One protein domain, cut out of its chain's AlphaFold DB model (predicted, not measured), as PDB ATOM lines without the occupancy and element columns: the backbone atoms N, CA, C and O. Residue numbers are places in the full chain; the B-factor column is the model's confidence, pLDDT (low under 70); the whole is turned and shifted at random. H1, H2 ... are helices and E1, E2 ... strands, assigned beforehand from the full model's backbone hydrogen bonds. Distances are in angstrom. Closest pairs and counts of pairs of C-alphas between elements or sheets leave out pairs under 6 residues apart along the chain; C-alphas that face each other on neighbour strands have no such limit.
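This is residues 8 to 71 and 78 to 86 of the 125 residues of an uncharacterized protein of Arthrobacter bussei (UniProt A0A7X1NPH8). One long straight helix, H1, makes the length of the model; its first part, residues 8 to 27, sticks out alone like an arm. Two short helices, H2 and H3, fold back and pack on its other end, and a small hairpin, E1 and E2, lies near that end on the side of H1 away from H3. The printed part has 73 residues, with three named helices and then two antiparallel strands in the order E1 - E2; the class is mostly helix. The whole is loose, with a radius of gyration of the C-alphas of 15.8 A, and spans 53 by 26 by 21 A.

Begin at E1, residues 79 to 81, and E2, residues 84 to 86, a hairpin with N 86 and O 79 at 2.8 A, within hydrogen-bond range. H1, residues 8 to 42, comes closest to E2 at the C-alphas of Ala 36 and Tyr 84, 7.6 A apart. H3, residues 58 to 65, touches H1 at residues 30 to 38 alone, about perpendicular at 84 degrees; their closest C-alphas, of Gly 34 and Ala 65, are 4.5 A apart. H2, residues 47 to 54, touches H3, about perpendicular at 89 degrees, closest at the C-alphas of Ala 51 and Glu 58, 5.1 A. H1 and H2 only just touch, with 3 pairs of C-alphas within 8 A, the closest those of Leu 41 and His 47 at 7.4 A. In H1, H2 and H3 every O i to N i+4 pair is within hydrogen-bond range.

Find C-alpha 8 at (-15.634, -19.809, 42.946); from there H1 runs 51.2 A to C-alpha 42 at (-26.817, -44.176, -0.684). H2 measures 10.3 A, H3 10.5 A, E1 6.8 A and E2 6.2 A, ending at C-alpha 86 (-10.466, -35.812, 9.348).

Residues 72 to 77 are not printed; C-alphas 71 and 78 are 15.3 A apart across this cut. Look for pLDDT under 70 at residues 70 to 71 and 78 to 86.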
ATOM      1  N   ALA A   8     -14.813 -18.615  43.109       80.88
ATOM      2  CA  ALA A   8     -15.634 -19.809  42.946       80.88
ATOM      3  C   ALA A   8     -16.844 -19.601  42.016       80.88
ATOM      4  O   ALA A   8     -17.105 -20.449  41.173       80.88
ATOM      5  N   ILE A   9     -17.552 -18.469  42.113       86.69
ATOM      6  CA  ILE A   9     -18.723 -18.196  41.262       86.69
ATOM      7  C   ILE A   9     -18.286 -18.012  39.807       86.69
ATOM      8  O   ILE A   9     -18.944 -18.505  38.899       86.69
ATOM      9  N   HIS A  10     -17.157 -17.336  39.578       86.50
ATOM     10  CA  HIS A  10     -16.621 -17.157  38.231       86.50
ATOM     11  C   HIS A  10     -16.208 -18.494  37.599       86.50
ATOM     12  O   HIS A  10     -16.592 -18.768  36.467       86.50
ATOM     13  N   ASN A  11     -15.520 -19.354  38.355       88.44
ATOM     14  CA  ASN A  11     -15.117 -20.680  37.882       88.44
ATOM     15  C   ASN A  11     -16.321 -21.585  37.587       88.44
ATOM     16  O   ASN A  11     -16.308 -22.312  36.600       88.44
ATOM     17  N   VAL A  12     -17.380 -21.512  38.401       91.62
ATOM     18  CA  VAL A  12     -18.633 -22.239  38.139       91.62
ATOM     19  C   VAL A  12     -19.294 -21.756  36.848       91.62
ATOM     20  O   VAL A  12     -19.766 -22.578  36.071       91.62
ATOM     21  N   MET A  13     -19.301 -20.446  36.582       91.75
ATOM     22  CA  MET A  13     -19.843 -19.913  35.325       91.75
ATOM     23  C   MET A  13     -19.049 -20.382  34.100       91.75
ATOM     24  O   MET A  13     -19.659 -20.680  33.080       91.75
ATOM     25  N   ILE A  14     -17.717 -20.463  34.202       91.31
ATOM     26  CA  ILE A  14     -16.870 -20.999  33.125       91.31
ATOM     27  C   ILE A  14     -17.205 -22.473  32.883       91.31
ATOM     28  O   ILE A  14     -17.544 -22.837  31.766       91.31
ATOM     29  N   ALA A  15     -17.221 -23.294  33.937       94.31
ATOM     30  CA  ALA A  15     -17.538 -24.716  33.811       94.31
ATOM     31  C   ALA A  15     -18.946 -24.965  33.235       94.31
ATOM     32  O   ALA A  15     -19.150 -25.918  32.487       94.31
ATOM     33  N   ALA A  16     -19.918 -24.108  33.563       95.25
ATOM     34  CA  ALA A  16     -21.255 -24.176  32.982       95.25
ATOM     35  C   ALA A  16     -21.250 -23.852  31.478       95.25
ATOM     36  O   ALA A  16     -21.899 -24.557  30.710       95.25
ATOM     37  N   ALA A  17     -20.489 -22.837  31.056       93.62
ATOM     38  CA  ALA A  17     -20.336 -22.497  29.640       93.62
ATOM     39  C   ALA A  17     -19.607 -23.603  28.855       93.62
ATOM     40  O   ALA A  17     -19.986 -23.912  27.728       93.62
ATOM     41  N   ASP A  18     -18.600 -24.240  29.458       94.00
ATOM     42  CA  ASP A  18     -17.883 -25.361  28.844       94.00
ATOM     43  C   ASP A  18     -18.803 -26.574  28.640       94.00
ATOM     44  O   ASP A  18     -18.754 -27.221  27.592       94.00
ATOM     45  N   LEU A  19     -19.669 -26.865  29.619       96.00
ATOM     46  CA  LEU A  19     -20.667 -27.930  29.508       96.00
ATOM     47  C   LEU A  19     -21.668 -27.644  28.381       96.00
ATOM     48  O   LEU A  19     -21.894 -28.510  27.542       96.00
ATOM     49  N   GLU A  20     -22.216 -26.430  28.329       94.75
ATOM     50  CA  GLU A  20     -23.124 -25.997  27.261       94.75
ATOM     51  C   GLU A  20     -22.458 -26.144  25.882       94.75
ATOM     52  O   GLU A  20     -23.031 -26.725  24.960       94.75
ATOM     53  N   ASN A  21     -21.205 -25.705  25.743       91.50
ATOM     54  CA  ASN A  21     -20.455 -25.852  24.498       91.50
ATOM     55  C   ASN A  21     -20.220 -27.325  24.111       91.50
ATOM     56  O   ASN A  21     -20.288 -27.682  22.930       91.50
ATOM     57  N   ALA A  22     -19.953 -28.196  25.086       91.31
ATOM     58  CA  ALA A  22     -19.813 -29.629  24.844       91.31
ATOM     59  C   ALA A  22     -21.134 -30.256  24.362       91.31
ATOM     60  O   ALA A  22     -21.121 -31.076  23.441       91.31
ATOM     61  N   GLU A  23     -22.269 -29.841  24.927       93.94
ATOM     62  CA  GLU A  23     -23.600 -30.283  24.496       93.94
ATOM     63  C   GLU A  23     -23.912 -29.818  23.070       93.94
ATOM     64  O   GLU A  23     -24.287 -30.642  22.234       93.94
ATOM     65  N   PHE A  24     -23.639 -28.551  22.741       88.88
ATOM     66  CA  PHE A  24     -23.763 -28.045  21.370       88.88
ATOM     67  C   PHE A  24     -22.894 -28.826  20.381       88.88
ATOM     68  O   PHE A  24     -23.345 -29.173  19.290       88.88
ATOM     69  N   THR A  25     -21.650 -29.126  20.759       88.56
ATOM     70  CA  THR A  25     -20.724 -29.876  19.901       88.56
ATOM     71  C   THR A  25     -21.219 -31.301  19.669       88.56
ATOM     72  O   THR A  25     -21.187 -31.788  18.539       88.56
ATOM     73  N   ARG A  26     -21.722 -31.969  20.714       89.00
ATOM     74  CA  ARG A  26     -22.322 -33.305  20.606       89.00
ATOM     75  C   ARG A  26     -23.511 -33.300  19.648       89.00
ATOM     76  O   ARG A  26     -23.601 -34.176  18.790       89.00
ATOM     77  N   ASP A  27     -24.399 -32.323  19.784       88.94
ATOM     78  CA  ASP A  27     -25.602 -32.231  18.960       88.94
ATOM     79  C   ASP A  27     -25.243 -31.930  17.494       88.94
ATOM     80  O   ASP A  27     -25.784 -32.554  16.581       88.94
ATOM     81  N   ALA A  28     -24.247 -31.071  17.249       88.19
ATOM     82  CA  ALA A  28     -23.708 -30.834  15.910       88.19
ATOM     83  C   ALA A  28     -23.085 -32.101  15.298       88.19
ATOM     84  O   ALA A  28     -23.335 -32.415  14.133       88.19
ATOM     85  N   LEU A  29     -22.311 -32.864  16.078       88.88
ATOM     86  CA  LEU A  29     -21.727 -34.129  15.626       88.88
ATOM     87  C   LEU A  29     -22.801 -35.162  15.275       88.88
ATOM     88  O   LEU A  29     -22.652 -35.861  14.277       88.88
ATOM     89  N   ALA A  30     -23.896 -35.242  16.036       89.81
ATOM     90  CA  ALA A  30     -24.997 -36.155  15.733       89.81
ATOM     91  C   ALA A  30     -25.616 -35.878  14.352       89.81
ATOM     92  O   ALA A  30     -25.907 -36.821  13.612       89.81
ATOM     93  N   LEU A  31     -25.754 -34.600  13.978       89.12
ATOM     94  CA  LEU A  31     -26.253 -34.198  12.660       89.12
ATOM     95  C   LEU A  31     -25.295 -34.629  11.543       89.12
ATOM     96  O   LEU A  31     -25.728 -35.265  10.580       89.12
ATOM     97  N   VAL A  32     -23.992 -34.372  11.702       90.19
ATOM     98  CA  VAL A  32     -23.005 -34.751  10.679       90.19
ATOM     99  C   VAL A  32     -22.843 -36.270  10.569       90.19
ATOM    100  O   VAL A  32     -22.720 -36.801   9.467       90.19
ATOM    101  N   CYS A  33     -22.896 -36.999  11.686       91.19
ATOM    102  CA  CYS A  33     -22.918 -38.461  11.673       91.19
ATOM    103  C   CYS A  33     -24.141 -38.992  10.917       91.19
ATOM    104  O   CYS A  33     -24.006 -39.912  10.113       91.19
ATOM    105  N   GLY A  34     -25.319 -38.397  11.129       92.88
ATOM    106  CA  GLY A  34     -26.524 -38.740  10.376       92.88
ATOM    107  C   GLY A  34     -26.360 -38.526   8.870       92.88
ATOM    108  O   GLY A  34     -26.728 -39.398   8.081       92.88
ATOM    109  N   ASP A  35     -25.748 -37.412   8.461       91.62
ATOM    110  CA  ASP A  35     -25.427 -37.140   7.054       91.62
ATOM    111  C   ASP A  35     -24.454 -38.166   6.465       91.62
ATOM    112  O   ASP A  35     -24.719 -38.713   5.393       91.62
ATOM    113  N   ALA A  36     -23.364 -38.470   7.171       91.56
ATOM    114  CA  ALA A  36     -22.380 -39.456   6.730       91.56
ATOM    115  C   ALA A  36     -22.999 -40.855   6.583       91.56
ATOM    116  O   ALA A  36     -22.765 -41.536   5.583       91.56
ATOM    117  N   ILE A  37     -23.848 -41.266   7.532       94.56
ATOM    118  CA  ILE A  37     -24.576 -42.540   7.470       94.56
ATOM    119  C   ILE A  37     -25.507 -42.561   6.256       94.56
ATOM    120  O   ILE A  37     -25.469 -43.514   5.481       94.56
ATOM    121  N   ARG A  38     -26.304 -41.510   6.028       93.81
ATOM    122  CA  ARG A  38     -27.186 -41.431   4.851       93.81
ATOM    123  C   ARG A  38     -26.416 -41.486   3.534       93.81
ATOM    124  O   ARG A  38     -26.850 -42.174   2.613       93.81
ATOM    125  N   GLN A  39     -25.279 -40.795   3.440       93.12
ATOM    126  CA  GLN A  39     -24.416 -40.851   2.259       93.12
ATOM    127  C   GLN A  39     -23.879 -42.264   2.031       93.12
ATOM    128  O   GLN A  39     -23.935 -42.768   0.912       93.12
ATOM    129  N   ALA A  40     -23.425 -42.937   3.086       93.62
ATOM    130  CA  ALA A  40     -22.928 -44.299   2.987       93.62
ATOM    131  C   ALA A  40     -24.029 -45.296   2.579       93.62
ATOM    132  O   ALA A  40     -23.816 -46.108   1.678       93.62
ATOM    133  N   LEU A  41     -25.237 -45.179   3.140       94.38
ATOM    134  CA  LEU A  41     -26.400 -45.965   2.708       94.38
ATOM    135  C   LEU A  41     -26.726 -45.733   1.222       94.38
ATOM    136  O   LEU A  41     -27.025 -46.682   0.500       94.38
ATOM    137  N   ALA A  42     -26.610 -44.495   0.730       94.19
ATOM    138  CA  ALA A  42     -26.817 -44.176  -0.684       94.19
ATOM    139  C   ALA A  42     -25.771 -44.823  -1.617       94.19
ATOM    140  O   ALA A  42     -26.059 -45.039  -2.794       94.19
ATOM    141  N   THR A  43     -24.585 -45.175  -1.104       94.81
ATOM    142  CA  THR A  43     -23.573 -45.957  -1.845       94.81
ATOM    143  C   THR A  43     -23.835 -47.466  -1.853       94.81
ATOM    144  O   THR A  43     -23.130 -48.200  -2.543       94.81
ATOM    145  N   GLY A  44     -24.865 -47.934  -1.138       94.69
ATOM    146  CA  GLY A  44     -25.278 -49.338  -1.101       94.69
ATOM    147  C   GLY A  44     -24.794 -50.122   0.120       94.69
ATOM    148  O   GLY A  44     -25.057 -51.319   0.189       94.69
ATOM    149  N   LEU A  45     -24.129 -49.473   1.084       95.31
ATOM    150  CA  LEU A  45     -23.802 -50.101   2.364       95.31
ATOM    151  C   LEU A  45     -25.069 -50.359   3.185       95.31
ATOM    152  O   LEU A  45     -26.039 -49.603   3.129       95.31
ATOM    153  N   THR A  46     -25.052 -51.429   3.973       96.81
ATOM    154  CA  THR A  46     -26.144 -51.786   4.881       96.81
ATOM    155  C   THR A  46     -25.959 -51.161   6.265       96.81
ATOM    156  O   THR A  46     -24.851 -50.830   6.688       96.81
ATOM    157  N   HIS A  47     -27.051 -51.046   7.025       95.81
ATOM    158  CA  HIS A  47     -26.999 -50.576   8.415       95.81
ATOM    159  C   HIS A  47     -26.100 -51.453   9.298       95.81
ATOM    160  O   HIS A  47     -25.439 -50.931  10.188       95.81
ATOM    161  N   HIS A  48     -26.054 -52.764   9.036       97.19
ATOM    162  CA  HIS A  48     -25.206 -53.700   9.769       97.19
ATOM    163  C   HIS A  48     -23.715 -53.464   9.490       97.19
ATOM    164  O   HIS A  48     -22.938 -53.326  10.427       97.19
ATOM    165  N   GLU A  49     -23.318 -53.330   8.220       96.69
ATOM    166  CA  GLU A  49     -21.923 -53.031   7.852       96.69
ATOM    167  C   GLU A  49     -21.456 -51.689   8.428       96.69
ATOM    168  O   GLU A  49     -20.324 -51.568   8.891       96.69
ATOM    169  N   LEU A  50     -22.341 -50.688   8.446       96.56
ATOM    170  CA  LEU A  50     -22.057 -49.394   9.061       96.56
ATOM    171  C   LEU A  50     -21.945 -49.474  10.586       96.56
ATOM    172  O   LEU A  50     -21.082 -48.814  11.158       96.56
ATOM    173  N   ALA A  51     -22.785 -50.276  11.241       96.31
ATOM    174  CA  ALA A  51     -22.726 -50.502  12.682       96.31
ATOM    175  C   ALA A  51     -21.394 -51.144  13.091       96.31
ATOM    176  O   ALA A  51     -20.716 -50.630  13.981       96.31
ATOM    177  N   GLU A  52     -20.977 -52.189  12.373       97.12
ATOM    178  CA  GLU A  52     -19.686 -52.852  12.576       97.12
ATOM    179  C   GLU A  52     -18.512 -51.894  12.327       97.12
ATOM    180  O   GLU A  52     -17.622 -51.771  13.169       97.12
ATOM    181  N   ALA A  53     -18.525 -51.151  11.214       94.31
ATOM    182  CA  ALA A  53     -17.450 -50.215  10.879       94.31
ATOM    183  C   ALA A  53     -17.330 -49.049  11.877       94.31
ATOM    184  O   ALA A  53     -16.225 -48.577  12.146       94.31
ATOM    185  N   ALA A  54     -18.454 -48.577  12.422       91.00
ATOM    186  CA  ALA A  54     -18.493 -47.473  13.377       91.00
ATOM    187  C   ALA A  54     -18.349 -47.918  14.844       91.00
ATOM    188  O   ALA A  54     -18.230 -47.063  15.721       91.00
ATOM    189  N   GLY A  55     -18.389 -49.225  15.134       95.56
ATOM    190  CA  GLY A  55     -18.447 -49.739  16.505       95.56
ATOM    191  C   GLY A  55     -19.711 -49.300  17.258       95.56
ATOM    192  O   GLY A  55     -19.671 -49.093  18.471       95.56
ATOM    193  N   LEU A  56     -20.820 -49.109  16.539       94.62
ATOM    194  CA  LEU A  56     -22.110 -48.670  17.075       94.62
ATOM    195  C   LEU A  56     -23.130 -49.807  17.026       94.62
ATOM    196  O   LEU A  56     -22.983 -50.764  16.273       94.62
ATOM    197  N   SER A  57     -24.215 -49.686  17.793       97.44
ATOM    198  CA  SER A  57     -25.352 -50.584  17.601       97.44
ATOM    199  C   SER A  57     -26.094 -50.235  16.308       97.44
ATOM    200  O   SER A  57     -26.202 -49.068  15.929       97.44
ATOM    201  N   GLU A  58     -26.685 -51.232  15.646       96.88
ATOM    202  CA  GLU A  58     -27.490 -50.988  14.440       96.88
ATOM    203  C   GLU A  58     -28.692 -50.066  14.724       96.88
ATOM    204  O   GLU A  58     -29.101 -49.275  13.873       96.88
ATOM    205  N   VAL A  59     -29.229 -50.117  15.948       97.25
ATOM    206  CA  VAL A  59     -30.296 -49.219  16.411       97.25
ATOM    207  C   VAL A  59     -29.814 -47.770  16.436       97.25
ATOM    208  O   VAL A  59     -30.537 -46.883  15.983       97.25
ATOM    209  N   ASP A  60     -28.598 -47.518  16.922       96.44
ATOM    210  CA  ASP A  60     -28.027 -46.171  16.942       96.44
ATOM    211  C   ASP A  60     -27.738 -45.663  15.528       96.44
ATOM    212  O   ASP A  60     -28.030 -44.505  15.238       96.44
ATOM    213  N   VAL A  61     -27.248 -46.523  14.625       96.62
ATOM    214  CA  VAL A  61     -27.040 -46.165  13.210       96.62
ATOM    215  C   VAL A  61     -28.356 -45.750  12.554       96.62
ATOM    216  O   VAL A  61     -28.410 -44.708  11.902       96.62
ATOM    217  N   ARG A  62     -29.439 -46.510  12.767       96.38
ATOM    218  CA  ARG A  62     -30.776 -46.150  12.263       96.38
ATOM    219  C   ARG A  62     -31.263 -44.826  12.857       96.38
ATOM    220  O   ARG A  62     -31.658 -43.936  12.111       96.38
ATOM    221  N   ARG A  63     -31.154 -44.649  14.178       95.62
ATOM    222  CA  ARG A  63     -31.561 -43.409  14.864       95.62
ATOM    223  C   ARG A  63     -30.784 -42.181  14.371       95.62
ATOM    224  O   ARG A  63     -31.346 -41.089  14.289       95.62
ATOM    225  N   LEU A  64     -29.496 -42.340  14.065       94.62
ATOM    226  CA  LEU A  64     -28.663 -41.279  13.496       94.62
ATOM    227  C   LEU A  64     -29.048 -40.982  12.039       94.62
ATOM    228  O   LEU A  64     -29.140 -39.816  11.664       94.62
ATOM    229  N   ALA A  65     -29.345 -42.008  11.235       93.44
ATOM    230  CA  ALA A  65     -29.798 -41.841   9.852       93.44
ATOM    231  C   ALA A  65     -31.124 -41.065   9.740       93.44
ATOM    232  O   ALA A  65     -31.354 -40.384   8.740       93.44
ATOM    233  N   GLU A  66     -31.973 -41.136  10.767       92.81
ATOM    234  CA  GLU A  66     -33.257 -40.429  10.863       92.81
ATOM    235  C   GLU A  66     -33.129 -38.960  11.308       92.81
ATOM    236  O   GLU A  66     -34.114 -38.222  11.264       92.81
ATOM    237  N   GLN A  67     -31.939 -38.504  11.727       87.56
ATOM    238  CA  GLN A  67     -31.749 -37.115  12.159       87.56
ATOM    239  C   GLN A  67     -32.049 -36.127  11.020       87.56
ATOM    240  O   GLN A  67     -31.703 -36.407   9.870       87.56
ATOM    241  N   PRO A  68     -32.626 -34.947  11.302       79.44
ATOM    242  CA  PRO A  68     -32.876 -33.939  10.279       79.44
ATOM    243  C   PRO A  68     -31.592 -33.556   9.534       79.44
ATOM    244  O   PRO A  68     -30.546 -33.355  10.145       79.44
ATOM    245  N   THR A  69     -31.670 -33.416   8.212       71.69
ATOM    246  CA  THR A  69     -30.585 -32.814   7.430       71.69
ATOM    247  C   THR A  69     -30.692 -31.302   7.565       71.69
ATOM    248  O   THR A  69     -31.653 -30.697   7.088       71.69
ATOM    249  N   LEU A  70     -29.722 -30.686   8.231       68.94
ATOM    250  CA  LEU A  70     -29.618 -29.236   8.353       68.94
ATOM    251  C   LEU A  70     -28.319 -28.786   7.676       68.94
ATOM    252  O   LEU A  70     -27.334 -29.518   7.741       68.94
ATOM    253  N   PRO A  71     -28.270 -27.598   7.047       60.84
ATOM    254  CA  PRO A  71     -27.015 -27.012   6.594       60.84
ATOM    255  C   PRO A  71     -26.188 -26.611   7.823       60.84
ATOM    256  O   PRO A  71     -26.207 -25.467   8.267       60.84
ATOM    257  N   VAL A  78     -13.288 -29.405  13.552       53.38
ATOM    258  CA  VAL A  78     -13.498 -30.608  12.726       53.38
ATOM    259  C   VAL A  78     -13.307 -30.256  11.252       53.38
ATOM    260  O   VAL A  78     -14.120 -29.559  10.646       53.38
ATOM    261  N   THR A  79     -12.208 -30.728  10.663       52.66
ATOM    262  CA  THR A  79     -11.930 -30.552   9.228       52.66
ATOM    263  C   THR A  79     -12.434 -31.775   8.469       52.66
ATOM    264  O   THR A  79     -12.190 -32.893   8.901       52.66
ATOM    265  N   TYR A  80     -13.107 -31.588   7.332       52.69
ATOM    266  CA  TYR A  80     -13.521 -32.689   6.454       52.69
ATOM    267  C   TYR A  80     -12.693 -32.677   5.164       52.69
ATOM    268  O   TYR A  80     -12.524 -31.618   4.559       52.69
ATOM    269  N   ILE A  81     -12.218 -33.839   4.703       47.53
ATOM    270  CA  ILE A  81     -11.693 -34.013   3.335       47.53
ATOM    271  C   ILE A  81     -12.679 -34.889   2.565       47.53
ATOM    272  O   ILE A  81     -12.979 -36.002   2.986       47.53
ATOM    273  N   ALA A  82     -13.189 -34.382   1.439       49.81
ATOM    274  CA  ALA A  82     -14.107 -35.102   0.549       49.81
ATOM    275  C   ALA A  82     -15.346 -35.715   1.250       49.81
ATOM    276  O   ALA A  82     -15.823 -36.768   0.846       49.81
ATOM    277  N   GLY A  83     -15.862 -35.062   2.299       51.28
ATOM    278  CA  GLY A  83     -17.032 -35.532   3.056       51.28
ATOM    279  C   GLY A  83     -16.721 -36.454   4.241       51.28
ATOM    280  O   GLY A  83     -17.631 -36.791   4.989       51.28
ATOM    281  N   TYR A  84     -15.454 -36.802   4.482       45.72
ATOM    282  CA  TYR A  84     -15.045 -37.632   5.620       45.72
ATOM    283  C   TYR A  84     -14.461 -36.780   6.753       45.72
ATOM    284  O   TYR A  84     -13.663 -35.883   6.457       45.72
ATOM    285  N   PRO A  85     -14.823 -37.036   8.028       51.69
ATOM    286  CA  PRO A  85     -14.230 -36.329   9.157       51.69
ATOM    287  C   PRO A  85     -12.744 -36.677   9.230       51.69
ATOM    288  O   PRO A  85     -12.370 -37.841   9.384       51.69
ATOM    289  N   LEU A  86     -11.888 -35.668   9.097       50.72
ATOM    290  CA  LEU A  86     -10.466 -35.812   9.348       50.72
ATOM    291  C   LEU A  86     -10.284 -35.830  10.872       50.72
ATOM    292  O   LEU A  86     -10.715 -34.878  11.532       50.72
TER     293      LEU A  86